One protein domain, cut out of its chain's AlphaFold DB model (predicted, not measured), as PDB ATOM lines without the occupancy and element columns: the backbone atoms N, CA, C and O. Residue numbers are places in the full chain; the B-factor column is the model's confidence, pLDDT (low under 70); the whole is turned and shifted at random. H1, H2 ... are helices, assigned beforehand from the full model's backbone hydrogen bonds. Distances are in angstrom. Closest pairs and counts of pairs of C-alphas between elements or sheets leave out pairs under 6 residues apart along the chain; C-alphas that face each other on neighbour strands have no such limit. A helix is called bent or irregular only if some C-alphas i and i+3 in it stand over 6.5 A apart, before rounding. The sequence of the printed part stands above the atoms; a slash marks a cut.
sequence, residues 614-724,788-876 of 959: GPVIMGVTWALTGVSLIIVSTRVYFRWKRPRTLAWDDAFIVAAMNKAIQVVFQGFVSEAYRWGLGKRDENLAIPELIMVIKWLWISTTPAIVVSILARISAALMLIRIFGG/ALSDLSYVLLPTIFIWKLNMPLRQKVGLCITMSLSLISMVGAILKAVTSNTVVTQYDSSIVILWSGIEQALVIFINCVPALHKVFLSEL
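This is residues 614 to 724 and 788 to 876 of the 959 residues of the protein "FAD-binding PCMH-type domain-containing protein" of Arthroderma benhamiae (strain ATCC MYA-4681 / CBS 112371) (UniProt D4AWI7). An elongated bundle of six helices runs mostly along the longest axis: H1, H3 and H6 pack round H7 in the middle, H2 fits between H1 and H3, and H4 extends beyond H6 toward one end. At that end H5 folds back beside H4 and the short H8 juts away from H7, while residues 640 to 648, of which 640 belongs to H1, and residues 805 to 810, of which 809 to 810 belong to H5, stick out. The printed part has 200 residues with eight named helices, H1 to H8 in chain order, and no named strand; its class is all helix. It is compact, with a radius of gyration of the C-alphas of 18.8 A and spans of 63 by 33 by 30 A.

The longest helix, H3, residues 686 to 722, touches H2, residues 650 to 674, opposite ways at a shallow tilt of 17 degrees; their closest C-alphas, of Ala 651 and Ser 713, are 4.6 A apart, and the two form a hairpin. H3 also touches H7, residues 842 to 862, the hub, which touches four helices; the closest C-alphas are those of Ala 710 and Ile 860, at 6.0 A. H7 touches H1, residues 614 to 640, the same way at 18 degrees, closest at the C-alphas of Thr 621 and Gly 853, 5.5 A. H6, residues 822 to 836, forms a hairpin with H7, closest at the C-alphas of Ser 825 and Glu 855, 4.9 A. H4, residues 788 to 803, touches H6 with residues 788 to 795 alone, closest at the C-alphas of Ala 788 and Met 826, 4.8 A. H5, residues 809 to 820, forms a hairpin with H4 at a shallow tilt of 8 degrees. H8, residues 865 to 875, only just touches H5, with 3 pairs of C-alphas within 8 A. H1 and H3 are apart. Each O i to N i+4 pair is within hydrogen-bond range in H5 and H6, against 22 of 23 in H1, 20 of 21 in H2, 30 of 33 in H3, 11 of 12 in H4, 15 of 17 in H7 and 3 of 7 in H8, where 3 of 8 O i to N i+3 pairs are.

H1 begins at C-alpha 614 (-5.149, 24.542, -16.596) and spans 38.4 A; H2 spans 36.4 A. H3 runs 54.0 A to C-alpha 722 (-19.709, 51.439, -46.060), and H7 30.3 A. H8 is irregular, with C-alphas 867 and 870 7.3 A apart, and ends at C-alpha 875 (-28.629, 26.800, -45.799).

The C-alphas farthest apart, of Ala 685 and Asn 806, are 64.0 A apart. Residues 725 to 787 are not printed, with 25.3 A across the cut. The link from H2 to H3 is long. Mean pLDDT of the printed part is 77.2; residues 639 to 657 and 865 to 876 are among those under 70.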
ATOM      1  N   GLY A 614      -5.843  24.875 -15.345       84.44
ATOM      2  CA  GLY A 614      -5.149  24.542 -16.596       84.44
ATOM      3  C   GLY A 614      -6.007  23.800 -17.635       84.44
ATOM      4  O   GLY A 614      -6.179  24.327 -18.734       84.44
ATOM      5  N   PRO A 615      -6.632  22.649 -17.316       87.56
ATOM      6  CA  PRO A 615      -7.465  21.898 -18.258       87.56
ATOM      7  C   PRO A 615      -8.649  22.699 -18.816       87.56
ATOM      8  O   PRO A 615      -8.994  22.550 -19.988       87.56
ATOM      9  N   VAL A 616      -9.243  23.593 -18.013       87.69
ATOM     10  CA  VAL A 616     -10.331  24.482 -18.456       87.69
ATOM     11  C   VAL A 616      -9.799  25.536 -19.426       87.69
ATOM     12  O   VAL A 616     -10.409  25.766 -20.471       87.69
ATOM     13  N   ILE A 617      -8.639  26.132 -19.124       88.31
ATOM     14  CA  ILE A 617      -7.966  27.087 -20.014       88.31
ATOM     15  C   ILE A 617      -7.657  26.413 -21.350       88.31
ATOM     16  O   ILE A 617      -8.072  26.915 -22.395       88.31
ATOM     17  N   MET A 618      -6.999  25.253 -21.319       91.12
ATOM     18  CA  MET A 618      -6.618  24.502 -22.514       91.12
ATOM     19  C   MET A 618      -7.837  24.082 -23.338       91.12
ATOM     20  O   MET A 618      -7.864  24.342 -24.540       91.12
ATOM     21  N   GLY A 619      -8.863  23.503 -22.708       88.25
ATOM     22  CA  GLY A 619     -10.079  23.054 -23.386       88.25
ATOM     23  C   GLY A 619     -10.837  24.192 -24.073       88.25
ATOM     24  O   GLY A 619     -11.145  24.095 -25.260       88.25
ATOM     25  N   VAL A 620     -11.090  25.300 -23.365       89.44
ATOM     26  CA  VAL A 620     -11.823  26.451 -23.922       89.44
ATOM     27  C   VAL A 620     -11.027  27.138 -25.034       89.44
ATOM     28  O   VAL A 620     -11.572  27.409 -26.105       89.44
ATOM     29  N   THR A 621      -9.735  27.404 -24.818       89.06
ATOM     30  CA  THR A 621      -8.919  28.155 -25.788       89.06
ATOM     31  C   THR A 621      -8.601  27.345 -27.048       89.06
ATOM     32  O   THR A 621      -8.702  27.897 -28.148       89.06
ATOM     33  N   TRP A 622      -8.337  26.033 -26.948       91.81
ATOM     34  CA  TRP A 622      -8.193  25.176 -28.133       91.81
ATOM     35  C   TRP A 622      -9.516  24.975 -28.878       91.81
ATOM     36  O   TRP A 622      -9.515  25.064 -30.106       91.81
ATOM     37  N   ALA A 623     -10.647  24.774 -28.188       90.44
ATOM     38  CA  ALA A 623     -11.945  24.607 -28.848       90.44
ATOM     39  C   ALA A 623     -12.349  25.859 -29.649       90.44
ATOM     40  O   ALA A 623     -12.698  25.761 -30.828       90.44
ATOM     41  N   LEU A 624     -12.230  27.050 -29.048       86.56
ATOM     42  CA  LEU A 624     -12.488  28.318 -29.737       86.56
ATOM     43  C   LEU A 624     -11.493  28.561 -30.884       86.56
ATOM     44  O   LEU A 624     -11.891  29.008 -31.964       86.56
ATOM     45  N   THR A 625     -10.217  28.206 -30.699       86.69
ATOM     46  CA  THR A 625      -9.208  28.277 -31.767       86.69
ATOM     47  C   THR A 625      -9.577  27.358 -32.936       86.69
ATOM     48  O   THR A 625      -9.600  27.830 -34.074       86.69
ATOM     49  N   GLY A 626      -9.982  26.109 -32.684       86.19
ATOM     50  CA  GLY A 626     -10.420  25.146 -33.702       86.19
ATOM     51  C   GLY A 626     -11.658  25.598 -34.484       86.19
ATOM     52  O   GLY A 626     -11.635  25.619 -35.715       86.19
ATOM     53  N   VAL A 627     -12.708  26.069 -33.798       84.62
ATOM     54  CA  VAL A 627     -13.897  26.658 -34.450       84.62
ATOM     55  C   VAL A 627     -13.501  27.847 -35.333       84.62
ATOM     56  O   VAL A 627     -13.943  27.961 -36.479       84.62
ATOM     57  N   SER A 628     -12.619  28.718 -34.837       79.25
ATOM     58  CA  SER A 628     -12.152  29.880 -35.595       79.25
ATOM     59  C   SER A 628     -11.258  29.513 -36.793       79.25
ATOM     60  O   SER A 628     -11.252  30.245 -37.784       79.25
ATOM     61  N   LEU A 629     -10.528  28.392 -36.734       81.88
ATOM     62  CA  LEU A 629      -9.731  27.857 -37.841       81.88
ATOM     63  C   LEU A 629     -10.639  27.377 -38.976       81.88
ATOM     64  O   LEU A 629     -10.453  27.805 -40.113       81.88
ATOM     65  N   ILE A 630     -11.663  26.573 -38.658       82.69
ATOM     66  CA  ILE A 630     -12.663  26.104 -39.632       82.69
ATOM     67  C   ILE A 630     -13.274  27.301 -40.370       82.69
ATOM     68  O   ILE A 630     -13.265  27.338 -41.597       82.69
ATOM     69  N   ILE A 631     -13.722  28.324 -39.635       76.44
ATOM     70  CA  ILE A 631     -14.396  29.503 -40.200       76.44
ATOM     71  C   ILE A 631     -13.479  30.335 -41.110       76.44
ATOM     72  O   ILE A 631     -13.928  30.806 -42.161       76.44
ATOM     73  N   VAL A 632     -12.198  30.508 -40.760       78.12
ATOM     74  CA  VAL A 632     -11.244  31.191 -41.650       78.12
ATOM     75  C   VAL A 632     -10.954  30.340 -42.887       78.12
ATOM     76  O   VAL A 632     -11.043  30.870 -43.992       78.12
ATOM     77  N   SER A 633     -10.735  29.032 -42.754       76.88
ATOM     78  CA  SER A 633     -10.551  28.123 -43.897       76.88
ATOM     79  C   SER A 633     -11.776  28.076 -44.822       76.88
ATOM     80  O   SER A 633     -11.635  28.103 -46.044       76.88
ATOM     81  N   THR A 634     -12.997  28.119 -44.280       75.25
ATOM     82  CA  THR A 634     -14.237  28.267 -45.064       75.25
ATOM     83  C   THR A 634     -14.278  29.604 -45.819       75.25
ATOM     84  O   THR A 634     -14.639  29.640 -46.999       75.25
ATOM     85  N   ARG A 635     -13.858  30.709 -45.182       73.31
ATOM     86  CA  ARG A 635     -13.742  32.036 -45.818       73.31
ATOM     87  C   ARG A 635     -12.679  32.060 -46.928       73.31
ATOM     88  O   ARG A 635     -12.928  32.700 -47.949       73.31
ATOM     89  N   VAL A 636     -11.550  31.361 -46.760       72.19
ATOM     90  CA  VAL A 636     -10.528  31.139 -47.806       72.19
ATOM     91  C   VAL A 636     -11.154  30.410 -48.997       72.19
ATOM     92  O   VAL A 636     -11.172  30.927 -50.116       72.19
ATOM     93  N   TYR A 637     -11.725  29.232 -48.746       73.69
ATOM     94  CA  TYR A 637     -12.211  28.308 -49.768       73.69
ATOM     95  C   TYR A 637     -13.278  28.923 -50.685       73.69
ATOM     96  O   TYR A 637     -13.160  28.878 -51.913       73.69
ATOM     97  N   PHE A 638     -14.301  29.566 -50.108       70.06
ATOM     98  CA  PHE A 638     -15.367  30.194 -50.898       70.06
ATOM     99  C   PHE A 638     -14.912  31.432 -51.685       70.06
ATOM    100  O   PHE A 638     -15.592  31.819 -52.639       70.06
ATOM    101  N   ARG A 639     -13.781  32.052 -51.317       65.62
ATOM    102  CA  ARG A 639     -13.178  33.160 -52.073       65.62
ATOM    103  C   ARG A 639     -12.313  32.651 -53.220       65.62
ATOM    104  O   ARG A 639     -12.513  33.107 -54.342       65.62
ATOM    105  N   TRP A 640     -11.476  31.639 -52.977       65.94
ATOM    106  CA  TRP A 640     -10.713  30.939 -54.022       65.94
ATOM    107  C   TRP A 640     -11.639  30.458 -55.151       65.94
ATOM    108  O   TRP A 640     -11.401  30.748 -56.321       65.94
ATOM    109  N   LYS A 641     -12.763  29.807 -54.815       66.94
ATOM    110  CA  LYS A 641     -13.740  29.305 -55.802       66.94
ATOM    111  C   LYS A 641     -14.552  30.379 -56.554       66.94
ATOM    112  O   LYS A 641     -15.381  30.012 -57.385       66.94
ATOM    113  N   ARG A 642     -14.370  31.685 -56.301       63.03
ATOM    114  CA  ARG A 642     -15.088  32.775 -57.008       63.03
ATOM    115  C   ARG A 642     -14.158  33.952 -57.381       63.03
ATOM    116  O   ARG A 642     -14.376  35.068 -56.911       63.03
ATOM    117  N   PRO A 643     -13.166  33.751 -58.270       56.06
ATOM    118  CA  PRO A 643     -12.042  34.678 -58.480       56.06
ATOM    119  C   PRO A 643     -12.347  35.959 -59.289       56.06
ATOM    120  O   PRO A 643     -11.430  36.680 -59.664       56.06
ATOM    121  N   ARG A 644     -13.612  36.289 -59.591       50.88
ATOM    122  CA  ARG A 644     -13.967  37.341 -60.576       50.88
ATOM    123  C   ARG A 644     -13.771  38.804 -60.130       50.88
ATOM    124  O   ARG A 644     -14.210  39.703 -60.837       50.88
ATOM    125  N   THR A 645     -13.105  39.056 -59.002       51.66
ATOM    126  CA  THR A 645     -12.690  40.405 -58.568       51.66
ATOM    127  C   THR A 645     -11.309  40.372 -57.900       51.66
ATOM    128  O   THR A 645     -11.219  40.470 -56.674       51.66
ATOM    129  N   LEU A 646     -10.232  40.244 -58.685       48.66
ATOM    130  CA  LEU A 646      -8.887  40.558 -58.191       48.66
ATOM    131  C   LEU A 646      -8.737  42.080 -58.062       48.66
ATOM    132  O   LEU A 646      -8.539  42.792 -59.041       48.66
ATOM    133  N   ALA A 647      -8.823  42.558 -56.828       44.94
ATOM    134  CA  ALA A 647      -8.299  43.843 -56.385       44.94
ATOM    135  C   ALA A 647      -7.708  43.607 -54.991       44.94
ATOM    136  O   ALA A 647      -8.320  42.871 -54.216       44.94
ATOM    137  N   TRP A 648      -6.529  44.183 -54.723       47.75
ATOM    138  CA  TRP A 648      -5.689  43.979 -53.532       47.75
ATOM    139  C   TRP A 648      -6.504  43.701 -52.254       47.75
ATOM    140  O   TRP A 648      -7.232  44.561 -51.759       47.75
ATOM    141  N   ASP A 649      -6.441  42.453 -51.777       50.56
ATOM    142  CA  ASP A 649      -7.409  41.888 -50.826       50.56
ATOM    143  C   ASP A 649      -6.791  41.745 -49.418       50.56
ATOM    144  O   ASP A 649      -6.890  40.701 -48.778       50.56
ATOM    145  N   ASP A 650      -6.118  42.794 -48.929       54.66
ATOM    146  CA  ASP A 650      -5.269  42.770 -47.719       54.66
ATOM    147  C   ASP A 650      -5.963  42.171 -46.486       54.66
ATOM    148  O   ASP A 650      -5.376  41.390 -45.738       54.66
ATOM    149  N   ALA A 651      -7.258  42.456 -46.305       58.47
ATOM    150  CA  ALA A 651      -8.075  41.927 -45.210       58.47
ATOM    151  C   ALA A 651      -8.231  40.389 -45.223       58.47
ATOM    152  O   ALA A 651      -8.680  39.805 -44.238       58.47
ATOM    153  N   PHE A 652      -7.913  39.722 -46.334       58.69
ATOM    154  CA  PHE A 652      -7.833  38.267 -46.421       58.69
ATOM    155  C   PHE A 652      -6.471  37.750 -45.935       58.69
ATOM    156  O   PHE A 652      -6.429  36.891 -45.053       58.69
ATOM    157  N   ILE A 653      -5.372  38.313 -46.448       61.09
ATOM    158  CA  ILE A 653      -4.001  37.924 -46.076       61.09
ATOM    159  C   ILE A 653      -3.767  38.194 -44.584       61.09
ATOM    160  O   ILE A 653      -3.303  37.314 -43.860       61.09
ATOM    161  N   VAL A 654      -4.196  39.361 -44.096       63.66
ATOM    162  CA  VAL A 654      -4.158  39.724 -42.673       63.66
ATOM    163  C   VAL A 654      -4.952  38.728 -41.820       63.66
ATOM    164  O   VAL A 654      -4.472  38.341 -40.761       63.66
ATOM    165  N   ALA A 655      -6.118  38.247 -42.268       65.12
ATOM    166  CA  ALA A 655      -6.902  37.259 -41.517       65.12
ATOM    167  C   ALA A 655      -6.233  35.868 -41.457       65.12
ATOM    168  O   ALA A 655      -6.315  35.197 -40.427       65.12
ATOM    169  N   ALA A 656      -5.546  35.447 -42.526       62.62
ATOM    170  CA  ALA A 656      -4.786  34.196 -42.559       62.62
ATOM    171  C   ALA A 656      -3.506  34.271 -41.701       62.62
ATOM    172  O   ALA A 656      -3.270  33.402 -40.863       62.62
ATOM    173  N   MET A 657      -2.730  35.352 -41.835       69.75
ATOM    174  CA  MET A 657      -1.533  35.618 -41.025       69.75
ATOM    175  C   MET A 657      -1.870  35.694 -39.529       69.75
ATOM    176  O   MET A 657      -1.206  35.075 -38.702       69.75
ATOM    177  N   ASN A 658      -2.966  36.371 -39.186       74.19
ATOM    178  CA  ASN A 658      -3.482  36.442 -37.823       74.19
ATOM    179  C   ASN A 658      -3.833  35.048 -37.254       74.19
ATOM    180  O   ASN A 658      -3.545  34.756 -36.095       74.19
ATOM    181  N   LYS A 659      -4.365  34.127 -38.072       76.12
ATOM    182  CA  LYS A 659      -4.596  32.738 -37.638       76.12
ATOM    183  C   LYS A 659      -3.311  31.964 -37.359       76.12
ATOM    184  O   LYS A 659      -3.286  31.238 -36.370       76.12
ATOM    185  N   ALA A 660      -2.260  32.137 -38.159       80.19
ATOM    186  CA  ALA A 660      -0.966  31.512 -37.877       80.19
ATOM    187  C   ALA A 660      -0.404  31.991 -36.523       80.19
ATOM    188  O   ALA A 660       0.006  31.184 -35.693       80.19
ATOM    189  N   ILE A 661      -0.487  33.297 -36.253       84.75
ATOM    190  CA  ILE A 661      -0.005  33.904 -35.001       84.75
ATOM    191  C   ILE A 661      -0.866  33.468 -33.798       84.75
ATOM    192  O   ILE A 661      -0.320  33.230 -32.723       84.75
ATOM    193  N   GLN A 662      -2.177  33.251 -33.975       84.44
ATOM    194  CA  GLN A 662      -3.032  32.666 -32.930       84.44
ATOM    195  C   GLN A 662      -2.607  31.239 -32.548       84.44
ATOM    196  O   GLN A 662      -2.638  30.887 -31.371       84.44
ATOM    197  N   VAL A 663      -2.193  30.415 -33.516       88.50
ATOM    198  CA  VAL A 663      -1.680  29.062 -33.235       88.50
ATOM    199  C   VAL A 663      -0.334  29.130 -32.504       88.50
ATOM    200  O   VAL A 663      -0.106  28.345 -31.589       88.50
ATOM    201  N   VAL A 664       0.522  30.112 -32.817       90.56
ATOM    202  CA  VAL A 664       1.776  30.361 -32.077       90.56
ATOM    203  C   VAL A 664       1.510  30.805 -30.630       90.56
ATOM    204  O   VAL A 664       2.125  30.263 -29.713       90.56
ATOM    205  N   PHE A 665       0.553  31.716 -30.395       90.62
ATOM    206  CA  PHE A 665       0.087  32.059 -29.041       90.62
ATOM    207  C   PHE A 665      -0.359  30.809 -28.273       90.62
ATOM    208  O   PHE A 665       0.120  30.546 -27.171       90.62
ATOM    209  N   GLN A 666      -1.227  30.004 -28.891       90.44
ATOM    210  CA  GLN A 666      -1.753  28.784 -28.291       90.44
ATOM    211  C   GLN A 666      -0.651  27.739 -28.025       90.44
ATOM    212  O   GLN A 666      -0.730  27.002 -27.043       90.44
ATOM    213  N   GLY A 667       0.405  27.707 -28.844       91.62
ATOM    214  CA  GLY A 667       1.611  26.911 -28.615       91.62
ATOM    215  C   GLY A 667       2.352  27.313 -27.337       91.62
ATOM    216  O   GLY A 667       2.615  26.455 -26.499       91.62
ATOM    217  N   PHE A 668       2.610  28.608 -27.127       93.25
ATOM    218  CA  PHE A 668       3.257  29.091 -25.896       93.25
ATOM    219  C   PHE A 668       2.396  28.878 -24.642       93.25
ATOM    220  O   PHE A 668       2.928  28.526 -23.593       93.25
ATOM    221  N   VAL A 669       1.068  29.010 -24.745       89.88
ATOM    222  CA  VAL A 669       0.140  28.667 -23.648       89.88
ATOM    223  C   VAL A 669       0.137  27.154 -23.369       89.88
ATOM    224  O   VAL A 669       0.106  26.746 -22.210       89.88
ATOM    225  N   SER A 670       0.245  26.316 -24.406       91.25
ATOM    226  CA  SER A 670       0.370  24.855 -24.257       91.25
ATOM    227  C   SER A 670       1.687  24.443 -23.596       91.25
ATOM    228  O   SER A 670       1.709  23.497 -22.811       91.25
ATOM    229  N   GLU A 671       2.777  25.159 -23.877       90.19
ATOM    230  CA  GLU A 671       4.063  24.940 -23.216       90.19
ATOM    231  C   GLU A 671       4.022  25.413 -21.755       90.19
ATOM    232  O   GLU A 671       4.379  24.650 -20.866       90.19
ATOM    233  N   ALA A 672       3.463  26.594 -21.465       88.00
ATOM    234  CA  ALA A 672       3.214  27.031 -20.087       88.00
ATOM    235  C   ALA A 672       2.373  26.009 -19.288       88.00
ATOM    236  O   ALA A 672       2.616  25.802 -18.101       88.00
ATOM    237  N   TYR A 673       1.417  25.329 -19.930       88.25
ATOM    238  CA  TYR A 673       0.628  24.253 -19.319       88.25
ATOM    239  C   TYR A 673       1.435  22.991 -18.989       88.25
ATOM    240  O   TYR A 673       1.187  22.394 -17.944       88.25
ATOM    241  N   ARG A 674       2.452  22.628 -19.783       85.31
ATOM    242  CA  ARG A 674       3.387  21.538 -19.424       85.31
ATOM    243  C   ARG A 674       4.151  21.836 -18.132       85.31
ATOM    244  O   ARG A 674       4.322  20.935 -17.324       85.31
ATOM    245  N   TRP A 675       4.527  23.097 -17.919       84.12
ATOM    246  CA  TRP A 675       5.188  23.573 -16.697       84.12
ATOM    247  C   TRP A 675       4.214  23.899 -15.544       84.12
ATOM    248  O   TRP A 675       4.649  24.361 -14.496       84.12
ATOM    249  N   GLY A 676       2.906  23.648 -15.708       83.69
ATOM    250  CA  GLY A 676       1.921  23.723 -14.621       83.69
ATOM    251  C   GLY A 676       0.936  24.899 -14.643       83.69
ATOM    252  O   GLY A 676       0.236  25.087 -13.647       83.69
ATOM    253  N   LEU A 677       0.826  25.664 -15.744       84.19
ATOM    254  CA  LEU A 677      -0.092  26.814 -15.878       84.19
ATOM    255  C   LEU A 677      -1.480  26.562 -15.271       84.19
ATOM    256  O   LEU A 677      -2.314  25.837 -15.819       84.19
ATOM    257  N   GLY A 678      -1.755  27.276 -14.182       82.06
ATOM    258  CA  GLY A 678      -3.079  27.334 -13.568       82.06
ATOM    259  C   GLY A 678      -3.287  26.350 -12.420       82.06
ATOM    260  O   GLY A 678      -4.371  26.370 -11.836       82.06
ATOM    261  N   LYS A 679      -2.277  25.555 -12.045       83.81
ATOM    262  CA  LYS A 679      -2.125  25.114 -10.649       83.81
ATOM    263  C   LYS A 679      -1.934  26.335  -9.743       83.81
ATOM    264  O   LYS A 679      -1.619  27.425 -10.229       83.81
ATOM    265  N   ARG A 680      -2.143  26.177  -8.435       78.62
ATOM    266  CA  ARG A 680      -1.760  27.222  -7.470       78.62
ATOM    267  C   ARG A 680      -0.240  27.373  -7.438       78.62
ATOM    268  O   ARG A 680       0.461  26.370  -7.485       78.62
ATOM    269  N   ASP A 681       0.252  28.599  -7.273       76.44
ATOM    270  CA  ASP A 681       1.681  28.910  -7.104       76.44
ATOM    271  C   ASP A 681       2.313  28.099  -5.948       76.44
ATOM    272  O   ASP A 681       3.464  27.692  -6.028       76.44
ATOM    273  N   GLU A 682       1.517  27.792  -4.915       71.06
ATOM    274  CA  GLU A 682       1.846  26.937  -3.760       71.06
ATOM    275  C   GLU A 682       2.194  25.478  -4.139       71.06
ATOM    276  O   GLU A 682       2.864  24.790  -3.376       71.06
ATOM    277  N   ASN A 683       1.746  25.002  -5.309       72.00
ATOM    278  CA  ASN A 683       1.911  23.627  -5.797       72.00
ATOM    279  C   ASN A 683       3.022  23.485  -6.863       72.00
ATOM    280  O   ASN A 683       3.142  22.411  -7.458       72.00
ATOM    281  N   LEU A 684       3.795  24.548  -7.126       74.06
ATOM    282  CA  LEU A 684       4.861  24.600  -8.134       74.06
ATOM    283  C   LEU A 684       6.221  24.868  -7.477       74.06
ATOM    284  O   LEU A 684       6.355  25.754  -6.633       74.06
ATOM    285  N   ALA A 685       7.261  24.157  -7.904       76.56
ATOM    286  CA  ALA A 685       8.629  24.475  -7.521       76.56
ATOM    287  C   ALA A 685       9.095  25.781  -8.192       76.56
ATOM    288  O   ALA A 685       8.685  26.116  -9.305       76.56
ATOM    289  N   ILE A 686      10.019  26.510  -7.553       76.75
ATOM    290  CA  ILE A 686      10.535  27.796  -8.064       76.75
ATOM    291  C   ILE A 686      11.028  27.713  -9.534       76.75
ATOM    292  O   ILE A 686      10.707  28.624 -10.302       76.75
ATOM    293  N   PRO A 687      11.743  26.657  -9.988       78.62
ATOM    294  CA  PRO A 687      12.125  26.521 -11.399       78.62
ATOM    295  C   PRO A 687      10.933  26.360 -12.357       78.62
ATOM    296  O   PRO A 687      10.947  26.944 -13.441       78.62
ATOM    297  N   GLU A 688       9.896  25.616 -11.957       80.81
ATOM    298  CA  GLU A 688       8.667  25.434 -12.743       80.81
ATOM    299  C   GLU A 688       7.914  26.761 -12.866       80.81
ATOM    300  O   GLU A 688       7.581  27.188 -13.970       80.81
ATOM    301  N   LEU A 689       7.728  27.466 -11.745       83.06
ATOM    302  CA  LEU A 689       7.055  28.763 -11.685       83.06
ATOM    303  C   LEU A 689       7.730  29.800 -12.600       83.06
ATOM    304  O   LEU A 689       7.047  30.487 -13.362       83.06
ATOM    305  N   ILE A 690       9.068  29.865 -12.599       86.25
ATOM    306  CA  ILE A 690       9.845  30.722 -13.512       86.25
ATOM    307  C   ILE A 690       9.593  30.337 -14.978       86.25
ATOM    308  O   ILE A 690       9.436  31.219 -15.826       86.25
ATOM    309  N   MET A 691       9.508  29.043 -15.299       87.56
ATOM    310  CA  MET A 691       9.203  28.576 -16.656       87.56
ATOM    311  C   MET A 691       7.763  28.896 -17.082       87.56
ATOM    312  O   MET A 691       7.567  29.346 -18.213       87.56
ATOM    313  N   VAL A 692       6.766  28.767 -16.198       88.00
ATOM    314  CA  VAL A 692       5.385  29.194 -16.486       88.00
ATOM    315  C   VAL A 692       5.329  30.699 -16.742       88.00
ATOM    316  O   VAL A 692       4.809  31.116 -17.777       88.00
ATOM    317  N   ILE A 693       5.895  31.523 -15.851       87.31
ATOM    318  CA  ILE A 693       5.890  32.989 -15.986       87.31
ATOM    319  C   ILE A 693       6.600  33.412 -17.280       87.31
ATOM    320  O   ILE A 693       6.064  34.229 -18.028       87.31
ATOM    321  N   LYS A 694       7.748  32.805 -17.605       90.06
ATOM    322  CA  LYS A 694       8.479  33.021 -18.862       90.06
ATOM    323  C   LYS A 694       7.618  32.726 -20.094       90.06
ATOM    324  O   LYS A 694       7.528  33.569 -20.985       90.06
ATOM    325  N   TRP A 695       6.976  31.558 -20.168       91.44
ATOM    326  CA  TRP A 695       6.154  31.190 -21.328       91.44
ATOM    327  C   TRP A 695       4.875  32.028 -21.437       91.44
ATOM    328  O   TRP A 695       4.512  32.442 -22.542       91.44
ATOM    329  N   LEU A 696       4.240  32.371 -20.310       88.31
ATOM    330  CA  LEU A 696       3.136  33.332 -20.283       88.31
ATOM    331  C   LEU A 696       3.568  34.709 -20.794       88.31
ATOM    332  O   LEU A 696       2.884  35.288 -21.640       88.31
ATOM    333  N   TRP A 697       4.712  35.217 -20.336       88.62
ATOM    334  CA  TRP A 697       5.239  36.511 -20.761       88.62
ATOM    335  C   TRP A 697       5.556  36.527 -22.264       88.62
ATOM    336  O   TRP A 697       5.113  37.433 -22.971       88.62
ATOM    337  N   ILE A 698       6.200  35.478 -22.791       90.50
ATOM    338  CA  ILE A 698       6.442  35.310 -24.236       90.50
ATOM    339  C   ILE A 698       5.115  35.308 -25.019       90.50
ATOM    340  O   ILE A 698       5.019  35.953 -26.068       90.50
ATOM    341  N   SER A 699       4.060  34.670 -24.494       90.19
ATOM    342  CA  SER A 699       2.735  34.627 -25.137       90.19
ATOM    343  C   SER A 699       2.070  36.006 -25.307       90.19
ATOM    344  O   SER A 699       1.261  36.185 -26.220       90.19
ATOM    345  N   THR A 700       2.451  37.023 -24.521       86.88
ATOM    346  CA  THR A 700       1.899  38.387 -24.662       86.88
ATOM    347  C   THR A 700       2.182  39.006 -26.036       86.88
ATOM    348  O   THR A 700       1.378  39.788 -26.543       86.88
ATOM    349  N   THR A 701       3.280  38.612 -26.687       90.06
ATOM    350  CA  THR A 701       3.690  39.149 -27.993       90.06
ATOM    351  C   THR A 701       2.725  38.763 -29.118       90.06
ATOM    352  O   THR A 701       2.108  39.668 -29.692       90.06
ATOM    353  N   PRO A 702       2.502  37.467 -29.433       90.19
ATOM    354  CA  PRO A 702       1.509  37.091 -30.434       90.19
ATOM    355  C   PRO A 702       0.090  37.531 -30.033       90.19
ATOM    356  O   PRO A 702      -0.676  37.922 -30.910       90.19
ATOM    357  N   ALA A 703      -0.242  37.587 -28.735       87.00
ATOM    358  CA  ALA A 703      -1.532  38.092 -28.251       87.00
ATOM    359  C   ALA A 703      -1.811  39.561 -28.637       87.00
ATOM    360  O   ALA A 703      -2.923  39.889 -29.071       87.00
ATOM    361  N   ILE A 704      -0.816  40.448 -28.514       88.06
ATOM    362  CA  ILE A 704      -0.930  41.855 -28.933       88.06
ATOM    363  C   ILE A 704      -1.012  41.946 -30.462       88.06
ATOM    364  O   ILE A 704      -1.889  42.631 -30.990       88.06
ATOM    365  N   VAL A 705      -0.156  41.215 -31.186       89.69
ATOM    366  CA  VAL A 705      -0.118  41.254 -32.660       89.69
ATOM    367  C   VAL A 705      -1.432  40.754 -33.276       89.69
ATOM    368  O   VAL A 705      -1.975  41.414 -34.164       89.69
ATOM    369  N   VAL A 706      -2.006  39.661 -32.762       86.94
ATOM    370  CA  VAL A 706      -3.349  39.170 -33.131       86.94
ATOM    371  C   VAL A 706      -4.406  40.266 -32.977       86.94
ATOM    372  O   VAL A 706      -5.209  40.495 -33.888       86.94
ATOM    373  N   SER A 707      -4.391  40.961 -31.835       85.50
ATOM    374  CA  SER A 707      -5.375  41.992 -31.485       85.50
ATOM    375  C   SER A 707      -5.328  43.191 -32.439       85.50
ATOM    376  O   SER A 707      -6.376  43.717 -32.817       85.50
ATOM    377  N   ILE A 708      -4.126  43.578 -32.884       87.69
ATOM    378  CA  ILE A 708      -3.904  44.635 -33.883       87.69
ATOM    379  C   ILE A 708      -4.382  44.171 -35.269       87.69
ATOM    380  O   ILE A 708      -5.237  44.812 -35.886       87.69
ATOM    381  N   LEU A 709      -3.879  43.029 -35.755       86.19
ATOM    382  CA  LEU A 709      -4.184  42.512 -37.096       86.19
ATOM    383  C   LEU A 709      -5.681  42.238 -37.289       86.19
ATOM    384  O   LEU A 709      -6.230  42.492 -38.363       86.19
ATOM    385  N   ALA A 710      -6.372  41.759 -36.250       81.62
ATOM    386  CA  ALA A 710      -7.809  41.523 -36.310       81.62
ATOM    387  C   ALA A 710      -8.573  42.825 -36.580       81.62
ATOM    388  O   ALA A 710      -9.431  42.872 -37.461       81.62
ATOM    389  N   ARG A 711      -8.229  43.900 -35.865       83.69
ATOM    390  CA  ARG A 711      -8.931  45.187 -35.941       83.69
ATOM    391  C   ARG A 711      -8.583  45.969 -37.215       83.69
ATOM    392  O   ARG A 711      -9.471  46.602 -37.783       83.69
ATOM    393  N   ILE A 712      -7.381  45.786 -37.773       86.31
ATOM    394  CA  ILE A 712      -7.047  46.202 -39.151       86.31
ATOM    395  C   ILE A 712      -7.942  45.479 -40.174       86.31
ATOM    396  O   ILE A 712      -8.574  46.127 -41.013       86.31
ATOM    397  N   SER A 713      -8.071  44.146 -40.092       82.19
ATOM    398  CA  SER A 713      -8.958  43.388 -40.990       82.19
ATOM    399  C   SER A 713     -10.430  43.804 -40.863       82.19
ATOM    400  O   SER A 713     -11.147  43.768 -41.867       82.19
ATOM    401  N   ALA A 714     -10.886  44.175 -39.664       79.62
ATOM    402  CA  ALA A 714     -12.238  44.676 -39.420       79.62
ATOM    403  C   ALA A 714     -12.473  46.019 -40.127       79.62
ATOM    404  O   ALA A 714     -13.430  46.168 -40.890       79.62
ATOM    405  N   ALA A 715     -11.562  46.979 -39.933       84.25
ATOM    406  CA  ALA A 715     -11.649  48.308 -40.526       84.25
ATOM    407  C   ALA A 715     -11.645  48.260 -42.061       84.25
ATOM    408  O   ALA A 715     -12.506  48.871 -42.693       84.25
ATOM    409  N   LEU A 716     -10.750  47.473 -42.669       82.38
ATOM    410  CA  LEU A 716     -10.706  47.272 -44.123       82.38
ATOM    411  C   LEU A 716     -12.019  46.679 -44.668       82.38
ATOM    412  O   LEU A 716     -12.524  47.126 -45.701       82.38
ATOM    413  N   MET A 717     -12.619  45.718 -43.956       77.25
ATOM    414  CA  MET A 717     -13.926  45.158 -44.318       77.25
ATOM    415  C   MET A 717     -15.044  46.210 -44.233       77.25
ATOM    416  O   MET A 717     -15.855  46.312 -45.155       77.25
ATOM    417  N   LEU A 718     -15.083  47.020 -43.171       78.69
ATOM    418  CA  LEU A 718     -16.090  48.074 -43.008       78.69
ATOM    419  C   LEU A 718     -15.924  49.214 -44.024       78.69
ATOM    420  O   LEU A 718     -16.926  49.691 -44.560       78.69
ATOM    421  N   ILE A 719     -14.688  49.590 -44.371       83.81
ATOM    422  CA  ILE A 719     -14.394  50.533 -45.461       83.81
ATOM    423  C   ILE A 719     -14.906  49.976 -46.799       83.81
ATOM    424  O   ILE A 719     -15.528  50.712 -47.562       83.81
ATOM    425  N   ARG A 720     -14.735  48.678 -47.077       78.25
ATOM    426  CA  ARG A 720     -15.235  48.056 -48.318       78.25
ATOM    427  C   ARG A 720     -16.764  48.005 -48.412       78.25
ATOM    428  O   ARG A 720     -17.291  48.019 -49.520       78.25
ATOM    429  N   ILE A 721     -17.478  47.932 -47.284       75.44
ATOM    430  CA  ILE A 721     -18.951  47.833 -47.253       75.44
ATOM    431  C   ILE A 721     -19.624  49.216 -47.171       75.44
ATOM    432  O   ILE A 721     -20.640  49.440 -47.825       75.44
ATOM    433  N   PHE A 722     -19.070  50.153 -46.392       76.81
ATOM    434  CA  PHE A 722     -19.709  51.439 -46.060       76.81
ATOM    435  C   PHE A 722     -18.879  52.683 -46.438       76.81
ATOM    436  O   PHE A 722     -19.326  53.812 -46.224       76.81
ATOM    437  N   GLY A 723     -17.690  52.512 -47.027       75.44
ATOM    438  CA  GLY A 723     -16.729  53.586 -47.322       75.44
ATOM    439  C   GLY A 723     -17.153  54.620 -48.370       75.44
ATOM    440  O   GLY A 723     -16.409  55.568 -48.600       75.44
ATOM    441  N   GLY A 724     -18.352  54.498 -48.954       78.81
ATOM    442  CA  GLY A 724     -18.982  55.566 -49.743       78.81
ATOM    443  C   GLY A 724     -19.319  56.823 -48.926       78.81
ATOM    444  O   GLY A 724     -19.617  57.867 -49.496       78.81
ATOM    445  N   ALA A 788     -11.342  48.067 -26.824       87.44
ATOM    446  CA  ALA A 788     -12.747  47.989 -26.410       87.44
ATOM    447  C   ALA A 788     -13.622  49.054 -27.105       87.44
ATOM    448  O   ALA A 788     -14.717  48.751 -27.585       87.44
ATOM    449  N   LEU A 789     -13.115  50.287 -27.239       89.44
ATOM    450  CA  LEU A 789     -13.775  51.350 -28.002       89.44
ATOM    451  C   LEU A 789     -13.882  51.020 -29.501       89.44
ATOM    452  O   LEU A 789     -14.864  51.416 -30.133       89.44
ATOM    453  N   SER A 790     -12.925  50.279 -30.074       86.19
ATOM    454  CA  SER A 790     -12.991  49.830 -31.472       86.19
ATOM    455  C   SER A 790     -14.128  48.835 -31.693       86.19
ATOM    456  O   SER A 790     -14.932  49.030 -32.604       86.19
ATOM    457  N   ASP A 791     -14.267  47.845 -30.806       84.62
ATOM    458  CA  ASP A 791     -15.297  46.811 -30.889       84.62
ATOM    459  C   ASP A 791     -16.694  47.439 -30.782       84.62
ATOM    460  O   ASP A 791     -17.583  47.122 -31.572       84.62
ATOM    461  N   LEU A 792     -16.873  48.414 -29.885       86.94
ATOM    462  CA  LEU A 792     -18.107  49.196 -29.779       86.94
ATOM    463  C   LEU A 792     -18.379  50.030 -31.047       86.94
ATOM    464  O   LEU A 792     -19.477  49.984 -31.613       86.94
ATOM    465  N   SER A 793     -17.378  50.777 -31.523       85.00
ATOM    466  CA  SER A 793     -17.501  51.676 -32.682       85.00
ATOM    467  C   SER A 793     -17.824  50.924 -33.974       85.00
ATOM    468  O   SER A 793     -18.630  51.386 -34.787       85.00
ATOM    469  N   TYR A 794     -17.216  49.751 -34.160       83.56
ATOM    470  CA  TYR A 794     -17.384  48.905 -35.340       83.56
ATOM    471  C   TYR A 794     -18.738  48.180 -35.361       83.56
ATOM    472  O   TYR A 794     -19.148  47.719 -36.424       83.56
ATOM    473  N   VAL A 795     -19.474  48.146 -34.244       82.31
ATOM    474  CA  VAL A 795     -20.864  47.659 -34.180       82.31
ATOM    475  C   VAL A 795     -21.867  48.788 -34.358       82.31
ATOM    476  O   VAL A 795     -22.736  48.709 -35.233       82.31
ATOM    477  N   LEU A 796     -21.770  49.840 -33.540       82.94
ATOM    478  CA  LEU A 796     -22.805  50.873 -33.472       82.94
ATOM    479  C   LEU A 796     -22.922  51.657 -34.783       82.94
ATOM    480  O   LEU A 796     -24.027  51.817 -35.307       82.94
ATOM    481  N   LEU A 797     -21.797  52.111 -35.345       82.81
ATOM    482  CA  LEU A 797     -21.812  53.012 -36.500       82.81
ATOM    483  C   LEU A 797     -22.368  52.330 -37.771       82.81
ATOM    484  O   LEU A 797     -23.284  52.897 -38.376       82.81
ATOM    485  N   PRO A 798     -21.957  51.098 -38.147       76.44
ATOM    486  CA  PRO A 798     -22.627  50.347 -39.211       76.44
ATOM    487  C   PRO A 798     -24.106  50.070 -38.927       76.44
ATOM    488  O   PRO A 798     -24.936  50.232 -39.823       76.44
ATOM    489  N   THR A 799     -24.462  49.703 -37.691       78.38
ATOM    490  CA  THR A 799     -25.848  49.367 -37.315       78.38
ATOM    491  C   THR A 799     -26.800  50.550 -37.514       78.38
ATOM    492  O   THR A 799     -27.882  50.379 -38.077       78.38
ATOM    493  N   ILE A 800     -26.370  51.768 -37.167       81.38
ATOM    494  CA  ILE A 800     -27.124  53.012 -37.405       81.38
ATOM    495  C   ILE A 800     -27.391  53.236 -38.906       81.38
ATOM    496  O   ILE A 800     -28.454  53.736 -39.281       81.38
ATOM    497  N   PHE A 801     -26.463  52.849 -39.788       77.69
ATOM    498  CA  PHE A 801     -26.662  52.942 -41.237       77.69
ATOM    499  C   PHE A 801     -27.579  51.831 -41.759       77.69
ATOM    500  O   PHE A 801     -28.509  52.122 -42.510       77.69
ATOM    501  N   ILE A 802     -27.370  50.587 -41.318       77.06
ATOM    502  CA  ILE A 802     -28.195  49.417 -41.663       77.06
ATOM    503  C   ILE A 802     -29.665  49.660 -41.303       77.06
ATOM    504  O   ILE A 802     -30.558  49.345 -42.093       77.06
ATOM    505  N   TRP A 803     -29.937  50.280 -40.150       75.81
ATOM    506  CA  TRP A 803     -31.304  50.574 -39.722       75.81
ATOM    507  C   TRP A 803     -32.035  51.543 -40.664       75.81
ATOM    508  O   TRP A 803     -33.242  51.402 -40.859       75.81
ATOM    509  N   LYS A 804     -31.308  52.456 -41.326       76.56
ATOM    510  CA  LYS A 804     -31.847  53.425 -42.299       76.56
ATOM    511  C   LYS A 804     -31.940  52.899 -43.743       76.56
ATOM    512  O   LYS A 804     -32.358  53.648 -44.619       76.56
ATOM    513  N   LEU A 805     -31.579  51.640 -44.015       75.88
ATOM    514  CA  LEU A 805     -31.694  51.039 -45.352       75.88
ATOM    515  C   LEU A 805     -33.035  50.310 -45.559       75.88
ATOM    516  O   LEU A 805     -33.543  49.639 -44.653       75.88
ATOM    517  N   ASN A 806     -33.566  50.392 -46.784       75.62
ATOM    518  CA  ASN A 806     -34.740  49.641 -47.245       75.62
ATOM    519  C   ASN A 806     -34.363  48.178 -47.528       75.62
ATOM    520  O   ASN A 806     -34.115  47.786 -48.665       75.62
ATOM    521  N   MET A 807     -34.306  47.369 -46.469       78.75
ATOM    522  CA  MET A 807     -34.119  45.917 -46.537       78.75
ATOM    523  C   MET A 807     -35.211  45.194 -45.734       78.75
ATOM    524  O   MET A 807     -35.634  45.719 -44.697       78.75
ATOM    525  N   PRO A 808     -35.637  43.982 -46.148       81.06
ATOM    526  CA  PRO A 808     -36.597  43.171 -45.404       81.06
ATOM    527  C   PRO A 808     -36.178  42.976 -43.944       81.06
ATOM    528  O   PRO A 808     -35.015  42.676 -43.663       81.06
ATOM    529  N   LEU A 809     -37.133  43.077 -43.011       76.69
ATOM    530  CA  LEU A 809     -36.858  43.065 -41.567       76.69
ATOM    531  C   LEU A 809     -36.017  41.854 -41.120       76.69
ATOM    532  O   LEU A 809     -35.125  42.005 -40.295       76.69
ATOM    533  N   ARG A 810     -36.228  40.677 -41.727       71.19
ATOM    534  CA  ARG A 810     -35.444  39.455 -41.458       71.19
ATOM    535  C   ARG A 810     -33.945  39.625 -41.755       71.19
ATOM    536  O   ARG A 810     -33.119  39.161 -40.978       71.19
ATOM    537  N   GLN A 811     -33.597  40.312 -42.846       70.19
ATOM    538  CA  GLN A 811     -32.204  40.596 -43.214       70.19
ATOM    539  C   GLN A 811     -31.610  41.706 -42.338       70.19
ATOM    540  O   GLN A 811     -30.468  41.589 -41.903       70.19
ATOM    541  N   LYS A 812     -32.401  42.742 -42.018       74.88
ATOM    542  CA  LYS A 812     -32.004  43.812 -41.087       74.88
ATOM    543  C   LYS A 812     -31.663  43.243 -39.702       74.88
ATOM    544  O   LYS A 812     -30.571  43.485 -39.205       74.88
ATOM    545  N   VAL A 813     -32.544  42.416 -39.133       73.25
ATOM    546  CA  VAL A 813     -32.343  41.758 -37.830       73.25
ATOM    547  C   VAL A 813     -31.157  40.787 -37.855       73.25
ATOM    548  O   VAL A 813     -30.326  40.846 -36.954       73.25
ATOM    549  N   GLY A 814     -31.021  39.942 -38.885       68.75
ATOM    550  CA  GLY A 814     -29.877  39.025 -39.002       68.75
ATOM    551  C   GLY A 814     -28.525  39.748 -39.077       68.75
ATOM    552  O   GLY A 814     -27.563  39.350 -38.415       68.75
ATOM    553  N   LEU A 815     -28.461  40.861 -39.814       69.38
ATOM    554  CA  LEU A 815     -27.248  41.669 -39.900       69.38
ATOM    555  C   LEU A 815     -26.955  42.393 -38.574       69.38
ATOM    556  O   LEU A 815     -25.818  42.367 -38.115       69.38
ATOM    557  N   CYS A 816     -27.966  42.947 -37.896       72.94
ATOM    558  CA  CYS A 816     -27.792  43.522 -36.557       72.94
ATOM    559  C   CYS A 816     -27.284  42.485 -35.539       72.94
ATOM    560  O   CYS A 816     -26.303  42.756 -34.858       72.94
ATOM    561  N   ILE A 817     -27.873  41.283 -35.474       73.19
ATOM    562  CA  ILE A 817     -27.444  40.213 -34.550       73.19
ATOM    563  C   ILE A 817     -25.981  39.818 -34.792       73.19
ATOM    564  O   ILE A 817     -25.213  39.682 -33.840       73.19
ATOM    565  N   THR A 818     -25.579  39.659 -36.056       68.69
ATOM    566  CA  THR A 818     -24.198  39.267 -36.389       68.69
ATOM    567  C   THR A 818     -23.167  40.351 -36.079       68.69
ATOM    568  O   THR A 818     -22.027  40.009 -35.779       68.69
ATOM    569  N   MET A 819     -23.555  41.633 -36.067       71.56
ATOM    570  CA  MET A 819     -22.692  42.718 -35.589       71.56
ATOM    571  C   MET A 819     -22.698  42.841 -34.057       71.56
ATOM    572  O   MET A 819     -21.629  42.972 -33.464       71.56
ATOM    573  N   SER A 820     -23.851  42.710 -33.389       74.06
ATOM    574  CA  SER A 820     -23.959  42.771 -31.918       74.06
ATOM    575  C   SER A 820     -23.067  41.765 -31.182       74.06
ATOM    576  O   SER A 820     -22.698  42.007 -30.035       74.06
ATOM    577  N   LEU A 821     -22.666  40.667 -31.832       72.44
ATOM    578  CA  LEU A 821     -21.744  39.676 -31.269       72.44
ATOM    579  C   LEU A 821     -20.377  40.272 -30.858       72.44
ATOM    580  O   LEU A 821     -19.753  39.771 -29.925       72.44
ATOM    581  N   SER A 822     -19.944  41.380 -31.471       74.25
ATOM    582  CA  SER A 822     -18.700  42.092 -31.102       74.25
ATOM    583  C   SER A 822     -18.737  42.785 -29.741       74.25
ATOM    584  O   SER A 822     -17.697  43.134 -29.192       74.25
ATOM    585  N   LEU A 823     -19.913  42.916 -29.128       79.75
ATOM    586  CA  LEU A 823     -20.005  43.372 -27.742       79.75
ATOM    587  C   LEU A 823     -19.478  42.307 -26.757       79.75
ATOM    588  O   LEU A 823     -19.105  42.649 -25.639       79.75
ATOM    589  N   ILE A 824     -19.370  41.034 -27.167       78.38
ATOM    590  CA  ILE A 824     -18.802  39.962 -26.332       78.38
ATOM    591  C   ILE A 824     -17.265  40.045 -26.288       78.38
ATOM    592  O   ILE A 824     -16.678  39.848 -25.224       78.38
ATOM    593  N   SER A 825     -16.593  40.401 -27.391       77.50
ATOM    594  CA  SER A 825     -15.141  40.648 -27.362       77.50
ATOM    595  C   SER A 825     -14.790  41.915 -26.578       77.50
ATOM    596  O   SER A 825     -13.841  41.893 -25.795       77.50
ATOM    597  N   MET A 826     -15.621  42.962 -26.663       83.44
ATOM    598  CA  MET A 826     -15.513  44.150 -25.807       83.44
ATOM    599  C   MET A 826     -15.565  43.792 -24.308       83.44
ATOM    600  O   MET A 826     -14.764  44.305 -23.528       83.44
ATOM    601  N   VAL A 827     -16.454  42.878 -23.894       82.00
ATOM    602  CA  VAL A 827     -16.500  42.373 -22.506       82.00
ATOM    603  C   VAL A 827     -15.204  41.643 -22.133       82.00
ATOM    604  O   VAL A 827     -14.681  41.874 -21.047       82.00
ATOM    605  N   GLY A 828     -14.627  40.836 -23.031       76.25
ATOM    606  CA  GLY A 828     -13.314  40.208 -22.821       76.25
ATOM    607  C   GLY A 828     -12.174  41.220 -22.621       76.25
ATOM    608  O   GLY A 828     -11.358  41.059 -21.710       76.25
ATOM    609  N   ALA A 829     -12.152  42.299 -23.408       78.94
ATOM    610  CA  ALA A 829     -11.183  43.387 -23.267       78.94
ATOM    611  C   ALA A 829     -11.323  44.116 -21.914       78.94
ATOM    612  O   ALA A 829     -10.329  44.321 -21.214       78.94
ATOM    613  N   ILE A 830     -12.557  44.440 -21.508       80.31
ATOM    614  CA  ILE A 830     -12.857  45.086 -20.219       80.31
ATOM    615  C   ILE A 830     -12.464  44.182 -19.045       80.31
ATOM    616  O   ILE A 830     -11.805  44.640 -18.114       80.31
ATOM    617  N   LEU A 831     -12.809  42.891 -19.089       78.69
ATOM    618  CA  LEU A 831     -12.483  41.951 -18.013       78.69
ATOM    619  C   LEU A 831     -10.968  41.773 -17.841       78.69
ATOM    620  O   LEU A 831     -10.507  41.692 -16.703       78.69
ATOM    621  N   LYS A 832     -10.180  41.798 -18.926       76.00
ATOM    622  CA  LYS A 832      -8.709  41.845 -18.831       76.00
ATOM    623  C   LYS A 832      -8.200  43.133 -18.201       76.00
ATOM    624  O   LYS A 832      -7.354  43.060 -17.320       76.00
ATOM    625  N   ALA A 833      -8.708  44.293 -18.615       75.62
ATOM    626  CA  ALA A 833      -8.293  45.574 -18.042       75.62
ATOM    627  C   ALA A 833      -8.602  45.651 -16.535       75.62
ATOM    628  O   ALA A 833      -7.766  46.097 -15.758       75.62
ATOM    629  N   VAL A 834      -9.756  45.142 -16.090       73.81
ATOM    630  CA  VAL A 834     -10.090  45.066 -14.656       73.81
ATOM    631  C   VAL A 834      -9.180  44.074 -13.925       73.81
ATOM    632  O   VAL A 834      -8.537  44.449 -12.948       73.81
ATOM    633  N   THR A 835      -9.075  42.830 -14.405       68.88
ATOM    634  CA  THR A 835      -8.304  41.780 -13.709       68.88
ATOM    635  C   THR A 835      -6.798  42.043 -13.692       68.88
ATOM    636  O   THR A 835      -6.158  41.776 -12.680       68.88
ATOM    637  N   SER A 836      -6.220  42.623 -14.747       66.69
ATOM    638  CA  SER A 836      -4.775  42.885 -14.832       66.69
ATOM    639  C   SER A 836      -4.261  43.869 -13.778       66.69
ATOM    640  O   SER A 836      -3.074  43.835 -13.473       66.69
ATOM    641  N   ASN A 837      -5.119  44.723 -13.209       62.56
ATOM    642  CA  ASN A 837      -4.740  45.625 -12.115       62.56
ATOM    643  C   ASN A 837      -4.793  44.939 -10.728       62.56
ATOM    644  O   ASN A 837      -4.451  45.566  -9.731       62.56
ATOM    645  N   THR A 838      -5.216  43.668 -10.652       55.75
ATOM    646  CA  THR A 838      -5.358  42.891  -9.402       55.75
ATOM    647  C   THR A 838      -4.519  41.606  -9.359       55.75
ATOM    648  O   THR A 838      -4.613  40.852  -8.395       55.75
ATOM    649  N   VAL A 839      -3.725  41.311 -10.395       62.00
ATOM    650  CA  VAL A 839      -2.901  40.090 -10.451       62.00
ATOM    651  C   VAL A 839      -1.643  40.241  -9.595       62.00
ATOM    652  O   VAL A 839      -0.817  41.114  -9.851       62.00
ATOM    653  N   VAL A 840      -1.475  39.331  -8.633       59.59
ATOM    654  CA  VAL A 840      -0.249  39.176  -7.822       59.59
ATOM    655  C   VAL A 840       0.415  37.805  -8.047       59.59
ATOM    656  O   VAL A 840       1.611  37.657  -7.815       59.59
ATOM    657  N   THR A 841      -0.335  36.809  -8.534       72.62
ATOM    658  CA  THR A 841       0.079  35.396  -8.641       72.62
ATOM    659  C   THR A 841       0.096  34.893 -10.091       72.62
ATOM    660  O   THR A 841      -0.573  35.445 -10.978       72.62
ATOM    661  N   GLN A 842       0.793  33.785 -10.353       80.94
ATOM    662  CA  GLN A 842       0.636  33.017 -11.591       80.94
ATOM    663  C   GLN A 842      -0.810  32.521 -11.707       80.94
ATOM    664  O   GLN A 842      -1.425  32.668 -12.770       80.94
ATOM    665  N   TYR A 843      -1.379  31.959 -10.639       79.31
ATOM    666  CA  TYR A 843      -2.733  31.406 -10.622       79.31
ATOM    667  C   TYR A 843      -3.794  32.412 -11.092       79.31
ATOM    668  O   TYR A 843      -4.694  32.043 -11.856       79.31
ATOM    669  N   ASP A 844      -3.662  33.689 -10.740       75.56
ATOM    670  CA  ASP A 844      -4.554  34.754 -11.208       75.56
ATOM    671  C   ASP A 844      -4.151  35.307 -12.577       75.56
ATOM    672  O   ASP A 844      -5.031  35.576 -13.395       75.56
ATOM    673  N   SER A 845      -2.857  35.325 -12.922       78.56
ATOM    674  CA  SER A 845      -2.412  35.555 -14.311       78.56
ATOM    675  C   SER A 845      -3.113  34.602 -15.294       78.56
ATOM    676  O   SER A 845      -3.479  34.997 -16.403       78.56
ATOM    677  N   SER A 846      -3.378  33.357 -14.878       83.75
ATOM    678  CA  SER A 846      -4.024  32.341 -15.719       83.75
ATOM    679  C   SER A 846      -5.445  32.717 -16.180       83.75
ATOM    680  O   SER A 846      -5.841  32.341 -17.285       83.75
ATOM    681  N   ILE A 847      -6.199  33.526 -15.415       82.50
ATOM    682  CA  ILE A 847      -7.534  33.980 -15.845       82.50
ATOM    683  C   ILE A 847      -7.451  35.110 -16.882       82.50
ATOM    684  O   ILE A 847      -8.282  35.176 -17.787       82.50
ATOM    685  N   VAL A 848      -6.412  35.950 -16.823       83.06
ATOM    686  CA  VAL A 848      -6.142  36.981 -17.844       83.06
ATOM    687  C   VAL A 848      -5.779  36.327 -19.184       83.06
ATOM    688  O   VAL A 848      -6.202  36.790 -20.246       83.06
ATOM    689  N   ILE A 849      -5.064  35.199 -19.145       85.81
ATOM    690  CA  ILE A 849      -4.733  34.379 -20.322       85.81
ATOM    691  C   ILE A 849      -5.987  33.712 -20.911       85.81
ATOM    692  O   ILE A 849      -6.175  33.753 -22.129       85.81
ATOM    693  N   LEU A 850      -6.895  33.195 -20.073       87.25
ATOM    694  CA  LEU A 850      -8.198  32.682 -20.519       87.25
ATOM    695  C   LEU A 850      -9.009  33.755 -21.264       87.25
ATOM    696  O   LEU A 850      -9.436  33.528 -22.397       87.25
ATOM    697  N   TRP A 851      -9.169  34.944 -20.675       85.44
ATOM    698  CA  TRP A 851      -9.864  36.056 -21.333       85.44
ATOM    699  C   TRP A 851      -9.150  36.538 -22.603       85.44
ATOM    700  O   TRP A 851      -9.816  36.955 -23.550       85.44
ATOM    701  N   SER A 852      -7.818  36.435 -22.662       85.25
ATOM    702  CA  SER A 852      -7.037  36.756 -23.864       85.25
ATOM    703  C   SER A 852      -7.375  35.811 -25.015       85.25
ATOM    704  O   SER A 852      -7.755  36.281 -26.085       85.25
ATOM    705  N   GLY A 853      -7.324  34.494 -24.785       84.94
ATOM    706  CA  GLY A 853      -7.677  33.497 -25.802       84.94
ATOM    707  C   GLY A 853      -9.141  33.585 -26.251       84.94
ATOM    708  O   GLY A 853      -9.430  33.455 -27.442       84.94
ATOM    709  N   ILE A 854     -10.064  33.873 -25.323       86.12
ATOM    710  CA  ILE A 854     -11.487  34.090 -25.634       86.12
ATOM    711  C   ILE A 854     -11.675  35.324 -26.528       86.12
ATOM    712  O   ILE A 854     -12.316  35.207 -27.573       86.12
ATOM    713  N   GLU A 855     -11.112  36.489 -26.175       84.69
ATOM    714  CA  GLU A 855     -11.245  37.696 -27.007       84.69
ATOM    715  C   GLU A 855     -10.666  37.461 -28.406       84.69
ATOM    716  O   GLU A 855     -11.354  37.687 -29.399       84.69
ATOM    717  N   GLN A 856      -9.430  36.966 -28.499       83.62
ATOM    718  CA  GLN A 856      -8.739  36.747 -29.771       83.62
ATOM    719  C   GLN A 856      -9.542  35.848 -30.721       83.62
ATOM    720  O   GLN A 856      -9.719  36.168 -31.901       83.62
ATOM    721  N   ALA A 857     -10.070  34.731 -30.210       82.06
ATOM    722  CA  ALA A 857     -10.890  33.826 -31.001       82.06
ATOM    723  C   ALA A 857     -12.212  34.479 -31.439       82.06
ATOM    724  O   ALA A 857     -12.593  34.337 -32.605       82.06
ATOM    725  N   LEU A 858     -12.872  35.236 -30.552       79.62
ATOM    726  CA  LEU A 858     -14.111  35.955 -30.860       79.62
ATOM    727  C   LEU A 858     -13.899  37.058 -31.903       79.62
ATOM    728  O   LEU A 858     -14.604  37.057 -32.908       79.62
ATOM    729  N   VAL A 859     -12.928  37.963 -31.734       78.88
ATOM    730  CA  VAL A 859     -12.701  39.073 -32.683       78.88
ATOM    731  C   VAL A 859     -12.432  38.522 -34.089       78.88
ATOM    732  O   VAL A 859     -12.992  39.015 -35.069       78.88
ATOM    733  N   ILE A 860     -11.650  37.441 -34.217       79.06
ATOM    734  CA  ILE A 860     -11.406  36.813 -35.525       79.06
ATOM    735  C   ILE A 860     -12.659  36.093 -36.065       79.06
ATOM    736  O   ILE A 860     -12.911  36.162 -37.268       79.06
ATOM    737  N   PHE A 861     -13.469  35.447 -35.213       75.69
ATOM    738  CA  PHE A 861     -14.772  34.882 -35.603       75.69
ATOM    739  C   PHE A 861     -15.675  35.969 -36.201       75.69
ATOM    740  O   PHE A 861     -16.115  35.853 -37.347       75.69
ATOM    741  N   ILE A 862     -15.897  37.053 -35.450       73.19
ATOM    742  CA  ILE A 862     -16.773  38.181 -35.795       73.19
ATOM    743  C   ILE A 862     -16.371  38.773 -37.147       73.19
ATOM    744  O   ILE A 862     -17.205  38.912 -38.043       73.19
ATOM    745  N   ASN A 863     -15.075  39.023 -37.339       72.31
ATOM    746  CA  ASN A 863     -14.531  39.601 -38.567       72.31
ATOM    747  C   ASN A 863     -14.695  38.714 -39.813       72.31
ATOM    748  O   ASN A 863     -14.456  39.187 -40.925       72.31
ATOM    749  N   CYS A 864     -15.105  37.449 -39.664       73.06
ATOM    750  CA  CYS A 864     -15.448  36.552 -40.768       73.06
ATOM    751  C   CYS A 864     -16.954  36.459 -41.062       73.06
ATOM    752  O   CYS A 864     -17.312  36.155 -42.203       73.06
ATOM    753  N   VAL A 865     -17.844  36.739 -40.102       69.06
ATOM    754  CA  VAL A 865     -19.296  36.511 -40.265       69.06
ATOM    755  C   VAL A 865     -19.922  37.331 -41.410       69.06
ATOM    756  O   VAL A 865     -20.621  36.728 -42.233       69.06
ATOM    757  N   PRO A 866     -19.656  38.646 -41.582       64.06
ATOM    758  CA  PRO A 866     -20.267  39.426 -42.666       64.06
ATOM    759  C   PRO A 866     -19.896  38.929 -44.073       64.06
ATOM    760  O   PRO A 866     -20.688  39.059 -45.007       64.06
ATOM    761  N   ALA A 867     -18.724  38.303 -44.231       60.06
ATOM    762  CA  ALA A 867     -18.301  37.701 -45.495       60.06
ATOM    763  C   ALA A 867     -19.045  36.387 -45.818       60.06
ATOM    764  O   ALA A 867     -19.176  36.043 -46.994       60.06
ATOM    765  N   LEU A 868     -19.540  35.678 -44.794       60.09
ATOM    766  CA  LEU A 868     -20.245  34.395 -44.900       60.09
ATOM    767  C   LEU A 868     -21.780  34.542 -44.922       60.09
ATOM    768  O   LEU A 868     -22.471  33.630 -45.367       60.09
ATOM    769  N   HIS A 869     -22.323  35.697 -44.521       60.31
ATOM    770  CA  HIS A 869     -23.766  35.989 -44.435       60.31
ATOM    771  C   HIS A 869     -24.578  35.620 -45.698       60.31
ATOM    772  O   HIS A 869     -25.706  35.143 -45.590       60.31
ATOM    773  N   LYS A 870     -24.000  35.775 -46.904       54.16
ATOM    774  CA  LYS A 870     -24.645  35.398 -48.186       54.16
ATOM    775  C   LYS A 870     -24.745  33.884 -48.447       54.16
ATOM    776  O   LYS A 870     -25.430  33.506 -49.388       54.16
ATOM    777  N   VAL A 871     -24.064  33.050 -47.661       55.59
ATOM    778  CA  VAL A 871     -24.110  31.573 -47.722       55.59
ATOM    779  C   VAL A 871     -24.841  31.018 -46.494       55.59
ATOM    780  O   VAL A 871     -25.659  30.115 -46.597       55.59
ATOM    781  N   PHE A 872     -24.615  31.614 -45.321       50.47
ATOM    782  CA  PHE A 872     -25.235  31.170 -44.071       50.47
ATOM    783  C   PHE A 872     -26.772  31.298 -44.087       50.47
ATOM    784  O   PHE A 872     -27.469  30.455 -43.533       50.47
ATOM    785  N   LEU A 873     -27.324  32.319 -44.756       49.88
ATOM    786  CA  LEU A 873     -28.778  32.513 -44.840       49.88
ATOM    787  C   LEU A 873     -29.501  31.641 -45.884       49.88
ATOM    788  O   LEU A 873     -30.730  31.596 -45.835       49.88
ATOM    789  N   SER A 874     -28.803  30.964 -46.805       48.41
ATOM    790  CA  SER A 874     -29.450  30.027 -47.743       48.41
ATOM    791  C   SER A 874     -29.621  28.624 -47.155       48.41
ATOM    792  O   SER A 874     -30.621  27.976 -47.442       48.41
ATOM    793  N   GLU A 875     -28.695  28.187 -46.294       48.91
ATOM    794  CA  GLU A 875     -28.629  26.800 -45.799       48.91
ATOM    795  C   GLU A 875     -29.280  26.570 -44.422       48.91
ATOM    796  O   GLU A 875     -29.694  25.455 -44.106       48.91
ATOM    797  N   LEU A 876     -29.379  27.588 -43.553       49.00
ATOM    798  CA  LEU A 876     -29.752  27.376 -42.144       49.00
ATOM    799  C   LEU A 876     -31.271  27.185 -41.922       49.00
ATOM    800  O   LEU A 876     -31.970  28.035 -41.359       49.00
TER     801      LEU A 876